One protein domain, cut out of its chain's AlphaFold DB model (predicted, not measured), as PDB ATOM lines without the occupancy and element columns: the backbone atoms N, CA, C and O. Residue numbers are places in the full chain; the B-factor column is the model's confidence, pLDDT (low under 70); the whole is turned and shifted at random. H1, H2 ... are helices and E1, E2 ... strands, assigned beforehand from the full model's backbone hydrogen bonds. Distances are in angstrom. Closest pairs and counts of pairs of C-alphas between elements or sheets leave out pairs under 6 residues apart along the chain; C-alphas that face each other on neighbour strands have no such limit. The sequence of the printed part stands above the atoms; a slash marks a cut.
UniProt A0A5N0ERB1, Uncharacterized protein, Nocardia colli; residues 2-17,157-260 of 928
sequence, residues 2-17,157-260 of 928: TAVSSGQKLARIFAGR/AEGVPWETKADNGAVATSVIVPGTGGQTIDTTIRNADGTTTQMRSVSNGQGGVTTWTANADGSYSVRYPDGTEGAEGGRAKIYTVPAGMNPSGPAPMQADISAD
ATOM      1  N   THR A   2     124.343 199.931 152.394       50.59
ATOM      2  CA  THR A   2     125.491 199.203 151.813       50.59
ATOM      3  C   THR A   2     126.783 199.984 152.072       50.59
ATOM      4  O   THR A   2     126.728 201.198 152.283       50.59
ATOM      5  N   ALA A   3     127.955 199.333 152.023       43.97
ATOM      6  CA  ALA A   3     129.242 200.030 152.150       43.97
ATOM      7  C   ALA A   3     129.354 201.195 151.155       43.97
ATOM      8  O   ALA A   3     129.897 202.237 151.493       43.97
ATOM      9  N   VAL A   4     128.761 201.058 149.963       48.75
ATOM     10  CA  VAL A   4     128.793 202.077 148.906       48.75
ATOM     11  C   VAL A   4     127.891 203.264 149.208       48.75
ATOM     12  O   VAL A   4     128.329 204.402 149.059       48.75
ATOM     13  N   SER A   5     126.671 203.034 149.706       39.56
ATOM     14  CA  SER A   5     125.797 204.139 150.116       39.56
ATOM     15  C   SER A   5     126.402 204.917 151.287       39.56
ATOM     16  O   SER A   5     126.312 206.141 151.337       39.56
ATOM     17  N   SER A   6     127.044 204.203 152.216       46.09
ATOM     18  CA  SER A   6     127.736 204.798 153.359       46.09
ATOM     19  C   SER A   6     129.020 205.505 152.934       46.09
ATOM     20  O   SER A   6     129.242 206.624 153.367       46.09
ATOM     21  N   GLY A   7     129.817 204.914 152.043       43.56
ATOM     22  CA  GLY A   7     131.063 205.481 151.524       43.56
ATOM     23  C   GLY A   7     130.833 206.745 150.699       43.56
ATOM     24  O   GLY A   7     131.520 207.734 150.907       43.56
ATOM     25  N   GLN A   8     129.804 206.784 149.847       44.38
ATOM     26  CA  GLN A   8     129.423 208.001 149.117       44.38
ATOM     27  C   GLN A   8     128.867 209.089 150.047       44.38
ATOM     28  O   GLN A   8     129.146 210.272 149.853       44.38
ATOM     29  N   LYS A   9     128.092 208.708 151.073       44.34
ATOM     30  CA  LYS A   9     127.577 209.651 152.076       44.34
ATOM     31  C   LYS A   9     128.706 210.185 152.967       44.34
ATOM     32  O   LYS A   9     128.729 211.378 153.231       44.34
ATOM     33  N   LEU A  10     129.664 209.344 153.358       49.47
ATOM     34  CA  LEU A  10     130.854 209.718 154.130       49.47
ATOM     35  C   LEU A  10     131.813 210.574 153.304       49.47
ATOM     36  O   LEU A  10     132.230 211.609 153.796       49.47
ATOM     37  N   ALA A  11     132.085 210.234 152.042       38.38
ATOM     38  CA  ALA A  11     132.890 211.068 151.149       38.38
ATOM     39  C   ALA A  11     132.288 212.474 150.987       38.38
ATOM     40  O   ALA A  11     133.023 213.452 151.015       38.38
ATOM     41  N   ARG A  12     130.953 212.599 150.904       40.16
ATOM     42  CA  ARG A  12     130.268 213.907 150.913       40.16
ATOM     43  C   ARG A  12     130.340 214.616 152.267       40.16
ATOM     44  O   ARG A  12     130.482 215.831 152.294       40.16
ATOM     45  N   ILE A  13     130.232 213.878 153.375       41.62
ATOM     46  CA  ILE A  13     130.319 214.437 154.731       41.62
ATOM     47  C   ILE A  13     131.735 214.946 155.008       41.62
ATOM     48  O   ILE A  13     131.863 216.094 155.395       41.62
ATOM     49  N   PHE A  14     132.779 214.150 154.777       45.62
ATOM     50  CA  PHE A  14     134.171 214.530 155.035       45.62
ATOM     51  C   PHE A  14     134.662 215.610 154.078       45.62
ATOM     52  O   PHE A  14     135.167 216.635 154.521       45.62
ATOM     53  N   ALA A  15     134.378 215.478 152.784       34.09
ATOM     54  CA  ALA A  15     134.789 216.495 151.830       34.09
ATOM     55  C   ALA A  15     133.982 217.811 151.963       34.09
ATOM     56  O   ALA A  15     134.422 218.846 151.478       34.09
ATOM     57  N   GLY A  16     132.839 217.808 152.664       28.58
ATOM     58  CA  GLY A  16     132.142 219.020 153.115       28.58
ATOM     59  C   GLY A  16     132.524 219.508 154.526       28.58
ATOM     60  O   GLY A  16     132.182 220.635 154.871       28.58
ATOM     61  N   ARG A  17     133.211 218.692 155.346       37.84
ATOM     62  CA  ARG A  17     133.500 218.942 156.780       37.84
ATOM     63  C   ARG A  17     134.973 219.165 157.139       37.84
ATOM     64  O   ARG A  17     135.231 219.402 158.318       37.84
ATOM     65  N   ALA A 157     131.495 198.872 139.298       88.50
ATOM     66  CA  ALA A 157     132.051 197.524 139.337       88.50
ATOM     67  C   ALA A 157     133.252 197.463 140.299       88.50
ATOM     68  O   ALA A 157     133.951 198.460 140.503       88.50
ATOM     69  N   GLU A 158     133.505 196.291 140.886       91.50
ATOM     70  CA  GLU A 158     134.679 196.094 141.741       91.50
ATOM     71  C   GLU A 158     135.976 196.447 141.002       91.50
ATOM     72  O   GLU A 158     136.129 196.162 139.815       91.50
ATOM     73  N   GLY A 159     136.909 197.095 141.701       92.50
ATOM     74  CA  GLY A 159     138.176 197.555 141.135       92.50
ATOM     75  C   GLY A 159     138.085 198.792 140.234       92.50
ATOM     76  O   GLY A 159     139.129 199.322 139.862       92.50
ATOM     77  N   VAL A 160     136.886 199.290 139.906       95.19
ATOM     78  CA  VAL A 160     136.719 200.502 139.088       95.19
ATOM     79  C   VAL A 160     136.631 201.734 139.994       95.19
ATOM     80  O   VAL A 160     135.659 201.858 140.748       95.19
ATOM     81  N   PRO A 161     137.615 202.654 139.952       94.88
ATOM     82  CA  PRO A 161     137.565 203.869 140.746       94.88
ATOM     83  C   PRO A 161     136.518 204.850 140.202       94.88
ATOM     84  O   PRO A 161     136.287 204.926 138.995       94.88
ATOM     85  N   TRP A 162     135.920 205.646 141.084       94.69
ATOM     86  CA  TRP A 162     135.084 206.790 140.719       94.69
ATOM     87  C   TRP A 162     135.442 208.008 141.563       94.69
ATOM     88  O   TRP A 162     135.901 207.884 142.697       94.69
ATOM     89  N   GLU A 163     135.206 209.195 141.012       95.25
ATOM     90  CA  GLU A 163     135.478 210.457 141.695       95.25
ATOM     91  C   GLU A 163     134.196 211.097 142.222       95.25
ATOM     92  O   GLU A 163     133.154 211.107 141.566       95.25
ATOM     93  N   THR A 164     134.297 211.681 143.410       93.25
ATOM     94  CA  THR A 164     133.296 212.562 144.000       93.25
ATOM     95  C   THR A 164     133.975 213.890 144.294       93.25
ATOM     96  O   THR A 164     134.904 213.950 145.096       93.25
ATOM     97  N   LYS A 165     133.533 214.955 143.624       90.56
ATOM     98  CA  LYS A 165     134.008 216.315 143.897       90.56
ATOM     99  C   LYS A 165     133.189 216.921 145.023       90.56
ATOM    100  O   LYS A 165     131.973 216.732 145.054       90.56
ATOM    101  N   ALA A 166     133.854 217.647 145.905       82.81
ATOM    102  CA  ALA A 166     133.215 218.401 146.966       82.81
ATOM    103  C   ALA A 166     133.228 219.898 146.690       82.81
ATOM    104  O   ALA A 166     134.021 220.395 145.888       82.81
ATOM    105  N   ASP A 167     132.346 220.611 147.383       79.94
ATOM    106  CA  ASP A 167     132.120 222.041 147.171       79.94
ATOM    107  C   ASP A 167     133.347 222.889 147.544       79.94
ATOM    108  O   ASP A 167     133.548 223.968 146.991       79.94
ATOM    109  N   ASN A 168     134.217 222.379 148.421       78.94
ATOM    110  CA  ASN A 168     135.482 223.013 148.796       78.94
ATOM    111  C   ASN A 168     136.631 222.758 147.795       78.94
ATOM    112  O   ASN A 168     137.750 223.204 148.027       78.94
ATOM    113  N   GLY A 169     136.381 222.034 146.698       87.50
ATOM    114  CA  GLY A 169     137.390 221.679 145.697       87.50
ATOM    115  C   GLY A 169     138.162 220.388 145.981       87.50
ATOM    116  O   GLY A 169     138.970 219.985 145.142       87.50
ATOM    117  N   ALA A 170     137.906 219.708 147.104       89.81
ATOM    118  CA  ALA A 170     138.462 218.384 147.357       89.81
ATOM    119  C   ALA A 170     137.896 217.347 146.370       89.81
ATOM    120  O   ALA A 170     136.743 217.427 145.925       89.81
ATOM    121  N   VAL A 171     138.711 216.348 146.031       94.62
ATOM    122  CA  VAL A 171     138.322 215.242 145.147       94.62
ATOM    123  C   VAL A 171     138.545 213.926 145.876       94.62
ATOM    124  O   VAL A 171     139.676 213.570 146.193       94.62
ATOM    125  N   ALA A 172     137.460 213.197 146.128       95.62
ATOM    126  CA  ALA A 172     137.491 211.860 146.700       95.62
ATOM    127  C   ALA A 172     137.439 210.811 145.586       95.62
ATOM    128  O   ALA A 172     136.436 210.701 144.881       95.62
ATOM    129  N   THR A 173     138.500 210.024 145.432       96.81
ATOM    130  CA  THR A 173     138.548 208.865 144.538       96.81
ATOM    131  C   THR A 173     138.271 207.605 145.349       96.81
ATOM    132  O   THR A 173     139.084 207.214 146.183       96.81
ATOM    133  N   SER A 174     137.134 206.962 145.106       96.38
ATOM    134  CA  SER A 174     136.719 205.737 145.795       96.38
ATOM    135  C   SER A 174     136.810 204.535 144.860       96.38
ATOM    136  O   SER A 174     136.544 204.661 143.669       96.38
ATOM    137  N   VAL A 175     137.159 203.362 145.384       96.50
ATOM    138  CA  VAL A 175     137.192 202.092 144.651       96.50
ATOM    139  C   VAL A 175     136.653 200.972 145.534       96.50
ATOM    140  O   VAL A 175     137.009 200.860 146.706       96.50
ATOM    141  N   ILE A 176     135.779 200.131 144.980       95.06
ATOM    142  CA  ILE A 176     135.354 198.906 145.663       95.06
ATOM    143  C   ILE A 176     136.507 197.907 145.582       95.06
ATOM    144  O   ILE A 176     136.993 197.620 144.488       95.06
ATOM    145  N   VAL A 177     136.932 197.365 146.723       94.88
ATOM    146  CA  VAL A 177     138.060 196.429 146.776       94.88
ATOM    147  C   VAL A 177     137.667 195.111 146.088       94.88
ATOM    148  O   VAL A 177     136.662 194.509 146.486       94.88
ATOM    149  N   PRO A 178     138.427 194.646 145.075       95.00
ATOM    150  CA  PRO A 178     138.133 193.401 144.369       95.00
ATOM    151  C   PRO A 178     138.014 192.189 145.296       95.00
ATOM    152  O   PRO A 178     138.818 192.016 146.212       95.00
ATOM    153  N   GLY A 179     137.022 191.338 145.035       92.31
ATOM    154  CA  GLY A 179     136.787 190.097 145.774       92.31
ATOM    155  C   GLY A 179     136.027 190.274 147.091       92.31
ATOM    156  O   GLY A 179     135.843 189.293 147.808       92.31
ATOM    157  N   THR A 180     135.570 191.488 147.419       91.44
ATOM    158  CA  THR A 180     134.843 191.761 148.675       91.44
ATOM    159  C   THR A 180     133.322 191.726 148.533       91.44
ATOM    160  O   THR A 180     132.611 191.901 149.521       91.44
ATOM    161  N   GLY A 181     132.787 191.515 147.328       89.50
ATOM    162  CA  GLY A 181     131.346 191.536 147.070       89.50
ATOM    163  C   GLY A 181     130.718 192.908 147.331       89.50
ATOM    164  O   GLY A 181     129.579 192.986 147.788       89.50
ATOM    165  N   GLY A 182     131.473 193.993 147.132       88.88
ATOM    166  CA  GLY A 182     131.036 195.354 147.459       88.88
ATOM    167  C   GLY A 182     131.035 195.716 148.949       88.88
ATOM    168  O   GLY A 182     130.481 196.755 149.309       88.88
ATOM    169  N   GLN A 183     131.616 194.887 149.825       92.44
ATOM    170  CA  GLN A 183     131.627 195.136 151.274       92.44
ATOM    171  C   GLN A 183     132.714 196.114 151.722       92.44
ATOM    172  O   GLN A 183     132.536 196.757 152.758       92.44
ATOM    173  N   THR A 184     133.797 196.254 150.950       95.62
ATOM    174  CA  THR A 184     134.931 197.116 151.298       95.62
ATOM    175  C   THR A 184     135.171 198.172 150.231       95.62
ATOM    176  O   THR A 184     135.183 197.876 149.033       95.62
ATOM    177  N   ILE A 185     135.404 199.405 150.672       95.69
ATOM    178  CA  ILE A 185     135.721 200.539 149.805       95.69
ATOM    179  C   ILE A 185     136.954 201.238 150.336       95.69
ATOM    180  O   ILE A 185     136.973 201.639 151.498       95.69
ATOM    181  N   ASP A 186     137.922 201.445 149.454       97.38
ATOM    182  CA  ASP A 186     139.052 202.328 149.707       97.38
ATOM    183  C   ASP A 186     138.764 203.682 149.063       97.38
ATOM    184  O   ASP A 186     138.323 203.758 147.917       97.38
ATOM    185  N   THR A 187     138.971 204.762 149.807       97.06
ATOM    186  CA  THR A 187     138.786 206.136 149.337       97.06
ATOM    187  C   THR A 187     140.050 206.934 149.596       97.06
ATOM    188  O   THR A 187     140.587 206.922 150.695       97.06
ATOM    189  N   THR A 188     140.533 207.637 148.579       97.12
ATOM    190  CA  THR A 188     141.619 208.611 148.696       97.12
ATOM    191  C   THR A 188     141.039 209.991 148.440       97.12
ATOM    192  O   THR A 188     140.511 210.243 147.361       97.12
ATOM    193  N   ILE A 189     141.115 210.878 149.424       95.75
ATOM    194  CA  ILE A 189     140.662 212.261 149.318       95.75
ATOM    195  C   ILE A 189     141.888 213.126 149.084       95.75
ATOM    196  O   ILE A 189     142.786 213.169 149.922       95.75
ATOM    197  N   ARG A 190     141.929 213.807 147.941       95.75
ATOM    198  CA  ARG A 190     142.881 214.883 147.692       95.75
ATOM    199  C   ARG A 190     142.235 216.189 148.126       95.75
ATOM    200  O   ARG A 190     141.294 216.657 147.480       95.75
ATOM    201  N   ASN A 191     142.732 216.740 149.222       90.69
ATOM    202  CA  ASN A 191     142.218 217.965 149.814       90.69
ATOM    203  C   ASN A 191     142.541 219.169 148.918       90.69
ATOM    204  O   ASN A 191     143.433 219.112 148.064       90.69
ATOM    205  N   ALA A 192     141.810 220.268 149.106       87.31
ATOM    206  CA  ALA A 192     141.988 221.482 148.309       87.31
ATOM    207  C   ALA A 192     143.397 222.096 148.453       87.31
ATOM    208  O   ALA A 192     143.906 222.712 147.519       87.31
ATOM    209  N   ASP A 193     144.044 221.880 149.600       88.56
ATOM    210  CA  ASP A 193     145.424 222.289 149.886       88.56
ATOM    211  C   ASP A 193     146.491 221.351 149.277       88.56
ATOM    212  O   ASP A 193     147.690 221.598 149.400       88.56
ATOM    213  N   GLY A 194     146.067 220.283 148.593       92.81
ATOM    214  CA  GLY A 194     146.931 219.290 147.959       92.81
ATOM    215  C   GLY A 194     147.357 218.135 148.866       92.81
ATOM    216  O   GLY A 194     147.983 217.199 148.363       92.81
ATOM    217  N   THR A 195     147.005 218.155 150.153       94.12
ATOM    218  CA  THR A 195     147.247 217.033 151.066       94.12
ATOM    219  C   THR A 195     146.327 215.849 150.752       94.12
ATOM    220  O   THR A 195     145.439 215.930 149.896       94.12
ATOM    221  N   THR A 196     146.583 214.688 151.360       96.06
ATOM    222  CA  THR A 196     145.839 213.457 151.059       96.06
ATOM    223  C   THR A 196     145.397 212.743 152.327       96.06
ATOM    224  O   THR A 196     146.230 212.426 153.169       96.06
ATOM    225  N   THR A 197     144.109 212.423 152.402       96.00
ATOM    226  CA  THR A 197     143.507 211.558 153.422       96.00
ATOM    227  C   THR A 197     143.147 210.221 152.777       96.00
ATOM    228  O   THR A 197     142.616 210.183 151.667       96.00
ATOM    229  N   GLN A 198     143.431 209.103 153.441       96.94
ATOM    230  CA  GLN A 198     143.059 207.766 152.971       96.94
ATOM    231  C   GLN A 198     142.058 207.137 153.928       96.94
ATOM    232  O   GLN A 198     142.197 207.237 155.139       96.94
ATOM    233  N   MET A 199     141.052 206.468 153.384       97.06
ATOM    234  CA  MET A 199     139.983 205.835 154.140       97.06
ATOM    235  C   MET A 199     139.731 204.426 153.629       97.06
ATOM    236  O   MET A 199     139.732 204.192 152.423       97.06
ATOM    237  N   ARG A 200     139.427 203.511 154.544       97.12
ATOM    238  CA  ARG A 200     138.855 202.199 154.244       97.12
ATOM    239  C   ARG A 200     137.554 202.046 155.008       97.12
ATOM    240  O   ARG A 200     137.551 202.160 156.227       97.12
ATOM    241  N   SER A 201     136.465 201.742 154.315       96.19
ATOM    242  CA  SER A 201     135.161 201.458 154.921       96.19
ATOM    243  C   SER A 201     134.777 200.005 154.672       96.19
ATOM    244  O   SER A 201     134.726 199.579 153.519       96.19
ATOM    245  N   VAL A 202     134.483 199.254 155.735       95.56
ATOM    246  CA  VAL A 202     134.073 197.841 155.683       95.56
ATOM    247  C   VAL A 202     132.685 197.696 156.297       95.56
ATOM    248  O   VAL A 202     132.464 198.029 157.461       95.56
ATOM    249  N   SER A 203     131.737 197.201 155.509       92.38
ATOM    250  CA  SER A 203     130.389 196.867 155.974       92.38
ATOM    251  C   SER A 203     130.395 195.562 156.766       92.38
ATOM    252  O   SER A 203     130.936 194.564 156.302       92.38
ATOM    253  N   ASN A 204     129.698 195.530 157.901       87.56
ATOM    254  CA  ASN A 204     129.496 194.305 158.683       87.56
ATOM    255  C   ASN A 204     128.349 193.417 158.151       87.56
ATOM    256  O   ASN A 204     128.014 192.401 158.752       87.56
ATOM    257  N   GLY A 205     127.685 193.827 157.063       86.12
ATOM    258  CA  GLY A 205     126.555 193.105 156.461       86.12
ATOM    259  C   GLY A 205     125.223 193.261 157.208       86.12
ATOM    260  O   GLY A 205     124.177 192.922 156.664       86.12
ATOM    261  N   GLN A 206     125.236 193.843 158.407       84.44
ATOM    262  CA  GLN A 206     124.067 194.108 159.255       84.44
ATOM    263  C   GLN A 206     123.650 195.589 159.225       84.44
ATOM    264  O   GLN A 206     122.797 196.029 159.988       84.44
ATOM    265  N   GLY A 207     124.241 196.374 158.319       82.62
ATOM    266  CA  GLY A 207     123.962 197.799 158.145       82.62
ATOM    267  C   GLY A 207     124.924 198.738 158.876       82.62
ATOM    268  O   GLY A 207     124.843 199.944 158.642       82.62
ATOM    269  N   GLY A 208     125.851 198.204 159.677       86.94
ATOM    270  CA  GLY A 208     126.967 198.939 160.268       86.94
ATOM    271  C   GLY A 208     128.178 198.989 159.332       86.94
ATOM    272  O   GLY A 208     128.406 198.080 158.533       86.94
ATOM    273  N   VAL A 209     128.961 200.064 159.420       91.25
ATOM    274  CA  VAL A 209     130.199 200.239 158.649       91.25
ATOM    275  C   VAL A 209     131.304 200.701 159.584       91.25
ATOM    276  O   VAL A 209     131.181 201.767 160.188       91.25
ATOM    277  N   THR A 210     132.385 199.929 159.655       94.31
ATOM    278  CA  THR A 210     133.625 200.352 160.311       94.31
ATOM    279  C   THR A 210     134.461 201.128 159.310       94.31
ATOM    280  O   THR A 210     134.600 200.703 158.162       94.31
ATOM    281  N   THR A 211     134.985 202.285 159.704       94.75
ATOM    282  CA  THR A 211     135.832 203.113 158.833       94.75
ATOM    283  C   THR A 211     137.158 203.392 159.509       94.75
ATOM    284  O   THR A 211     137.161 203.897 160.623       94.75
ATOM    285  N   TRP A 212     138.260 203.089 158.833       95.69
ATOM    286  CA  TRP A 212     139.610 203.474 159.235       95.69
ATOM    287  C   TRP A 212     140.069 204.621 158.353       95.69
ATOM    288  O   TRP A 212     139.901 204.556 157.135       95.69
ATOM    289  N   THR A 213     140.677 205.630 158.957       95.88
ATOM    290  CA  THR A 213     141.155 206.829 158.282       95.88
ATOM    291  C   THR A 213     142.618 207.058 158.637       95.88
ATOM    292  O   THR A 213     142.990 207.034 159.807       95.88
ATOM    293  N   ALA A 214     143.445 207.292 157.625       95.25
ATOM    294  CA  ALA A 214     144.757 207.904 157.753       95.25
ATOM    295  C   ALA A 214     144.629 209.355 157.284       95.25
ATOM    296  O   ALA A 214     144.386 209.616 156.100       95.25
ATOM    297  N   ASN A 215     144.732 210.284 158.226       93.62
ATOM    298  CA  ASN A 215     144.538 211.704 157.985       93.62
ATOM    299  C   ASN A 215     145.788 212.332 157.359       93.62
ATOM    300  O   ASN A 215     146.914 211.868 157.551       93.62
ATOM    301  N   ALA A 216     145.580 213.428 156.633       91.69
ATOM    302  CA  ALA A 216     146.643 214.199 155.993       91.69
ATOM    303  C   ALA A 216     147.715 214.732 156.964       91.69
ATOM    304  O   ALA A 216     148.865 214.913 156.569       91.69
ATOM    305  N   ASP A 217     147.351 214.967 158.225       90.31
ATOM    306  CA  ASP A 217     148.252 215.437 159.282       90.31
ATOM    307  C   ASP A 217     149.124 214.315 159.885       90.31
ATOM    308  O   ASP A 217     149.974 214.579 160.735       90.31
ATOM    309  N   GLY A 218     148.937 213.066 159.439       92.31
ATOM    310  CA  GLY A 218     149.638 211.882 159.934       92.31
ATOM    311  C   GLY A 218     148.968 211.201 161.130       92.31
ATOM    312  O   GLY A 218     149.515 210.220 161.638       92.31
ATOM    313  N   SER A 219     147.814 211.693 161.590       93.00
ATOM    314  CA  SER A 219     146.990 211.004 162.586       93.00
ATOM    315  C   SER A 219     146.193 209.851 161.961       93.00
ATOM    316  O   SER A 219     145.992 209.779 160.745       93.00
ATOM    317  N   TYR A 220     145.727 208.931 162.802       93.50
ATOM    318  CA  TYR A 220     144.875 207.814 162.400       93.50
ATOM    319  C   TYR A 220     143.590 207.830 163.210       93.50
ATOM    320  O   TYR A 220     143.624 208.095 164.409       93.50
ATOM    321  N   SER A 221     142.464 207.488 162.597       93.88
ATOM    322  CA  SER A 221     141.216 207.284 163.325       93.88
ATOM    323  C   SER A 221     140.479 206.033 162.868       93.88
ATOM    324  O   SER A 221     140.634 205.562 161.741       93.88
ATOM    325  N   VAL A 222     139.686 205.456 163.767       93.44
ATOM    326  CA  VAL A 222     138.755 204.374 163.455       93.44
ATOM    327  C   VAL A 222     137.391 204.704 164.032       93.44
ATOM    328  O   VAL A 222     137.271 205.080 165.193       93.44
ATOM    329  N   ARG A 223     136.353 204.558 163.212       93.00
ATOM    330  CA  ARG A 223     134.952 204.670 163.606       93.00
ATOM    331  C   ARG A 223     134.308 203.297 163.570       93.00
ATOM    332  O   ARG A 223     134.200 202.710 162.493       93.00
ATOM    333  N   TYR A 224     133.815 202.846 164.711       92.62
ATOM    334  CA  TYR A 224     133.007 201.644 164.845       92.62
ATOM    335  C   TYR A 224     131.516 201.986 164.785       92.62
ATOM    336  O   TYR A 224     131.096 203.017 165.323       92.62
ATOM    337  N   PRO A 225     130.704 201.170 164.095       90.12
ATOM    338  CA  PRO A 225     129.269 201.370 164.056       90.12
ATOM    339  C   PRO A 225     128.615 201.088 165.414       90.12
ATOM    340  O   PRO A 225     129.204 200.486 166.310       90.12
ATOM    341  N   ASP A 226     127.360 201.512 165.508       86.88
ATOM    342  CA  ASP A 226     126.462 201.252 166.628       86.88
ATOM    343  C   ASP A 226     126.484 199.787 167.100       86.88
ATOM    344  O   ASP A 226     126.408 198.864 166.282       86.88
ATOM    345  N   GLY A 227     126.612 199.597 168.418       82.62
ATOM    346  CA  GLY A 227     126.549 198.298 169.086       82.62
ATOM    347  C   GLY A 227     127.778 197.411 168.882       82.62
ATOM    348  O   GLY A 227     127.713 196.212 169.153       82.62
ATOM    349  N   THR A 228     128.891 197.962 168.386       84.50
ATOM    350  CA  THR A 228     130.131 197.210 168.126       84.50
ATOM    351  C   THR A 228     131.338 197.829 168.826       84.50
ATOM    352  O   THR A 228     131.388 199.038 169.019       84.50
ATOM    353  N   GLU A 229     132.317 197.000 169.213       83.25
ATOM    354  CA  GLU A 229     133.638 197.432 169.724       83.25
ATOM    355  C   GLU A 229     133.572 198.479 170.859       83.25
ATOM    356  O   GLU A 229     134.327 199.455 170.917       83.25
ATOM    357  N   GLY A 230     132.627 198.265 171.782       80.50
ATOM    358  CA  GLY A 230     132.404 199.121 172.950       80.50
ATOM    359  C   GLY A 230     131.556 200.367 172.685       80.50
ATOM    360  O   GLY A 230     131.449 201.204 173.578       80.50
ATOM    361  N   ALA A 231     130.972 200.505 171.492       83.38
ATOM    362  CA  ALA A 231     129.975 201.526 171.198       83.38
ATOM    363  C   ALA A 231     128.606 201.132 171.783       83.38
ATOM    364  O   ALA A 231     128.147 199.999 171.609       83.38
ATOM    365  N   GLU A 232     127.957 202.061 172.483       85.19
ATOM    366  CA  GLU A 232     126.611 201.864 173.031       85.19
ATOM    367  C   GLU A 232     125.546 201.777 171.926       85.19
ATOM    368  O   GLU A 232     125.721 202.305 170.828       85.19
ATOM    369  N   GLY A 233     124.406 201.153 172.242       87.06
ATOM    370  CA  GLY A 233     123.241 201.122 171.355       87.06
ATOM    371  C   GLY A 233     122.774 202.534 170.964       87.06
ATOM    372  O   GLY A 233     122.507 203.365 171.827       87.06
ATOM    373  N   GLY A 234     122.647 202.810 169.669       85.88
ATOM    374  CA  GLY A 234     122.330 204.114 169.083       85.88
ATOM    375  C   GLY A 234     123.536 205.026 168.810       85.88
ATOM    376  O   GLY A 234     123.338 206.144 168.314       85.88
ATOM    377  N   ARG A 235     124.771 204.603 169.128       89.31
ATOM    378  CA  ARG A 235     125.971 205.459 169.096       89.31
ATOM    379  C   ARG A 235     127.126 204.785 168.363       89.31
ATOM    380  O   ARG A 235     127.461 203.646 168.629       89.31
ATOM    381  N   ALA A 236     127.764 205.497 167.442       91.00
ATOM    382  CA  ALA A 236     129.037 205.091 166.857       91.00
ATOM    383  C   ALA A 236     130.188 205.568 167.746       91.00
ATOM    384  O   ALA A 236     130.120 206.674 168.276       91.00
ATOM    385  N   LYS A 237     131.267 204.794 167.840       93.44
ATOM    386  CA  LYS A 237     132.448 205.170 168.624       93.44
ATOM    387  C   LYS A 237     133.628 205.470 167.715       93.44
ATOM    388  O   LYS A 237     133.900 204.705 166.791       93.44
ATOM    389  N   ILE A 238     134.311 206.582 167.951       93.12
ATOM    390  CA  ILE A 238     135.522 206.989 167.237       93.12
ATOM    391  C   ILE A 238     136.707 206.910 168.184       93.12
ATOM    392  O   ILE A 238     136.636 207.385 169.312       93.12
ATOM    393  N   TYR A 239     137.804 206.352 167.695       92.12
ATOM    394  CA  TYR A 239     139.104 206.394 168.342       92.12
ATOM    395  C   TYR A 239     140.090 207.114 167.431       92.12
ATOM    396  O   TYR A 239     140.150 206.805 166.241       92.12
ATOM    397  N   THR A 240     140.877 208.033 167.989       92.06
ATOM    398  CA  THR A 240     141.862 208.825 167.245       92.06
ATOM    399  C   THR A 240     143.237 208.723 167.900       92.06
ATOM    400  O   THR A 240     143.394 208.894 169.110       92.06
ATOM    401  N   VAL A 241     144.248 208.466 167.074       91.38
ATOM    402  CA  VAL A 241     145.666 208.408 167.422       91.38
ATOM    403  C   VAL A 241     146.376 209.586 166.747       91.38
ATOM    404  O   VAL A 241     146.436 209.621 165.517       91.38
ATOM    405  N   PRO A 242     146.916 210.553 167.511       90.44
ATOM    406  CA  PRO A 242     147.694 211.669 166.981       90.44
ATOM    407  C   PRO A 242     148.861 211.246 166.099       90.44
ATOM    408  O   PRO A 242     149.452 210.179 166.280       90.44
ATOM    409  N   ALA A 243     149.269 212.158 165.219       91.06
ATOM    410  CA  ALA A 243     150.496 212.011 164.454       91.06
ATOM    411  C   ALA A 243     151.705 211.764 165.374       91.06
ATOM    412  O   ALA A 243     151.885 212.428 166.395       91.06
ATOM    413  N   GLY A 244     152.536 210.787 165.006       88.50
ATOM    414  CA  GLY A 244     153.740 210.412 165.756       88.50
ATOM    415  C   GLY A 244     153.512 209.470 166.944       88.50
ATOM    416  O   GLY A 244     154.492 208.988 167.510       88.50
ATOM    417  N   MET A 245     152.264 209.157 167.309       88.25
ATOM    418  CA  MET A 245     151.969 208.135 168.320       88.25
ATOM    419  C   MET A 245     151.853 206.737 167.704       88.25
ATOM    420  O   MET A 245     151.555 206.583 166.521       88.25
ATOM    421  N   ASN A 246     152.103 205.701 168.513       85.06
ATOM    422  CA  ASN A 246     151.994 204.313 168.071       85.06
ATOM    423  C   ASN A 246     150.510 203.923 167.900       85.06
ATOM    424  O   ASN A 246     149.807 203.832 168.908       85.06
ATOM    425  N   PRO A 247     150.034 203.625 166.676       81.00
ATOM    426  CA  PRO A 247     148.641 203.250 166.434       81.00
ATOM    427  C   PRO A 247     148.268 201.873 166.996       81.00
ATOM    428  O   PRO A 247     147.090 201.544 167.065       81.00
ATOM    429  N   SER A 248     149.250 201.061 167.403       81.50
ATOM    430  CA  SER A 248     149.013 199.801 168.117       81.50
ATOM    431  C   SER A 248     148.820 199.987 169.628       81.50
ATOM    432  O   SER A 248     148.527 199.016 170.321       81.50
ATOM    433  N   GLY A 249     149.031 201.199 170.154       76.81
ATOM    434  CA  GLY A 249     148.735 201.536 171.544       76.81
ATOM    435  C   GLY A 249     147.251 201.856 171.765       76.81
ATOM    436  O   GLY A 249     146.498 201.999 170.802       76.81
ATOM    437  N   PRO A 250     146.810 201.987 173.029       75.25
ATOM    438  CA  PRO A 250     145.479 202.503 173.324       75.25
ATOM    439  C   PRO A 250     145.323 203.899 172.712       75.25
ATOM    440  O   PRO A 250     146.201 204.751 172.859       75.25
ATOM    441  N   ALA A 251     144.215 204.122 172.005       76.56
ATOM    442  CA  ALA A 251     143.952 205.412 171.391       76.56
ATOM    443  C   ALA A 251     143.759 206.473 172.489       76.56
ATOM    444  O   ALA A 251     142.885 206.306 173.342       76.56
ATOM    445  N   PRO A 252     144.551 207.556 172.489       79.88
ATOM    446  CA  PRO A 252     144.492 208.567 173.543       79.88
ATOM    447  C   PRO A 252     143.236 209.442 173.453       79.88
ATOM    448  O   PRO A 252     142.910 210.130 174.413       79.88
ATOM    449  N   MET A 253     142.538 209.442 172.312       86.94
ATOM    450  CA  MET A 253     141.299 210.191 172.118       86.94
ATOM    451  C   MET A 253     140.172 209.255 171.698       86.94
ATOM    452  O   MET A 253     140.335 208.443 170.786       86.94
ATOM    453  N   GLN A 254     139.023 209.401 172.355       91.69
ATOM    454  CA  GLN A 254     137.788 208.699 172.027       91.69
ATOM    455  C   GLN A 254     136.631 209.695 171.939       91.69
ATOM    456  O   GLN A 254     136.615 210.672 172.682       91.69
ATOM    457  N   ALA A 255     135.669 209.437 171.061       93.56
ATOM    458  CA  ALA A 255     134.433 210.201 170.981       93.56
ATOM    459  C   ALA A 255     133.250 209.288 170.646       93.56
ATOM    460  O   ALA A 255     133.363 208.416 169.785       93.56
ATOM    461  N   ASP A 256     132.109 209.520 171.280       92.62
ATOM    462  CA  ASP A 256     130.851 208.849 170.971       92.62
ATOM    463  C   ASP A 256     129.982 209.766 170.110       92.62
ATOM    464  O   ASP A 256     129.849 210.956 170.373       92.62
ATOM    465  N   ILE A 257     129.390 209.237 169.045       92.12
ATOM    466  CA  ILE A 257     128.618 210.010 168.069       92.12
ATOM    467  C   ILE A 257     127.248 209.377 167.909       92.12
ATOM    468  O   ILE A 257     127.142 208.185 167.628       92.12
ATOM    469  N   SER A 258     126.184 210.167 168.022       90.12
ATOM    470  CA  SER A 258     124.828 209.683 167.760       90.12
ATOM    471  C   SER A 258     124.687 209.145 166.330       90.12
ATOM    472  O   SER A 258     125.370 209.586 165.402       90.12
ATOM    473  N   ALA A 259     123.783 208.187 166.110       83.69
ATOM    474  CA  ALA A 259     123.587 207.571 164.793       83.69
ATOM    475  C   ALA A 259     123.278 208.581 163.661       83.69
ATOM    476  O   ALA A 259     123.650 208.354 162.506       83.69
ATOM    477  N   ASP A 260     122.621 209.696 163.985       85.12
ATOM    478  CA  ASP A 260     122.308 210.800 163.069       85.12
ATOM    479  C   ASP A 260     123.441 211.836 162.940       85.12
ATOM    480  O   ASP A 260     123.387 212.705 162.069       85.12
TER     481      ASP A 260
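Overview. This is residues 2 to 17 and 157 to 260 of the 928 residues of an uncharacterized protein of Nocardia colli (UniProt A0A5N0ERB1). One antiparallel sheet of eight strands is curled like part of a barrel that stays open, and a single helix, H1, sits in the hollow of its first part, over E1 to E5. E6, E7 and E8 carry the sheet on beyond the helix, and the opposite face has no named helix, which gives two layers, a helix on one face of a sheet. The printed part has 120 residues, with H1 followed by E1 to E8 along the chain; the sheet's order is the same, E1 to E8, and the class is mixed, helices and strands. It is compact, with a radius of gyration of the C-alphas of 14.2 A, and rounded, with spans of 34 by 33 by 27 A.

Arrangement. H1, residues 3 to 17, is on the sheet, which curls round it, and every O i to N i+4 pair in H1 is within hydrogen-bond range. E1, residues 162 to 165, is an edge strand; its closest C-alpha to H1 is that of Thr 164, 7.3 A from that of Ala 11. E1 and E2, residues 171 to 176, form a hairpin, with N 162 and O 174 at 2.8 A. E3, residues 184 to 190, is next, with N 173 and O 188 at 2.8 A. E4, residues 196 to 203, follows, with N 187 and O 199 at 2.8 A; the closest C-alphas of H1 and E4 are those of Ala 3 and Ser 203, 5.1 A apart. E5, residues 209 to 214, has N 212 and O 200 at 2.9 A. E6, residues 220 to 224, has N 223 and O 211 at 2.8 A. E7, residues 235 to 241, has N 239 and O 222 at 2.9 A. E8, residues 253 to 258, is the other edge strand, with N 255 and O 238 at 2.9 A. E1 to E8 form a meander, each strand the antiparallel neighbour of the one before. E1 and E8 are apart.

Along the chain. H1 begins at C-alpha 3, (129.242, 200.030, 152.150), and is 19.9 A long. E4, 23.2 A, has the most residues of the strands, eight, and begins at C-alpha 196, (145.839, 213.457, 151.059). E3 measures 19.8 A and E7 20.0 A. E8 ends at C-alpha 258, (124.828, 209.683, 167.760).

Size, cuts and confidence. The sheet is twisted; from edge to edge its strands' lines turn by 93 degrees and the way across it by 90 degrees. Residues 18 to 156 are not printed, and C-alphas 17 and 157 are 27.7 A apart across the cut. The link from E7 to E8, of 11 residues, is long. The model's mean pLDDT over the printed part is 84.1, and residues 2 to 17 are under 70.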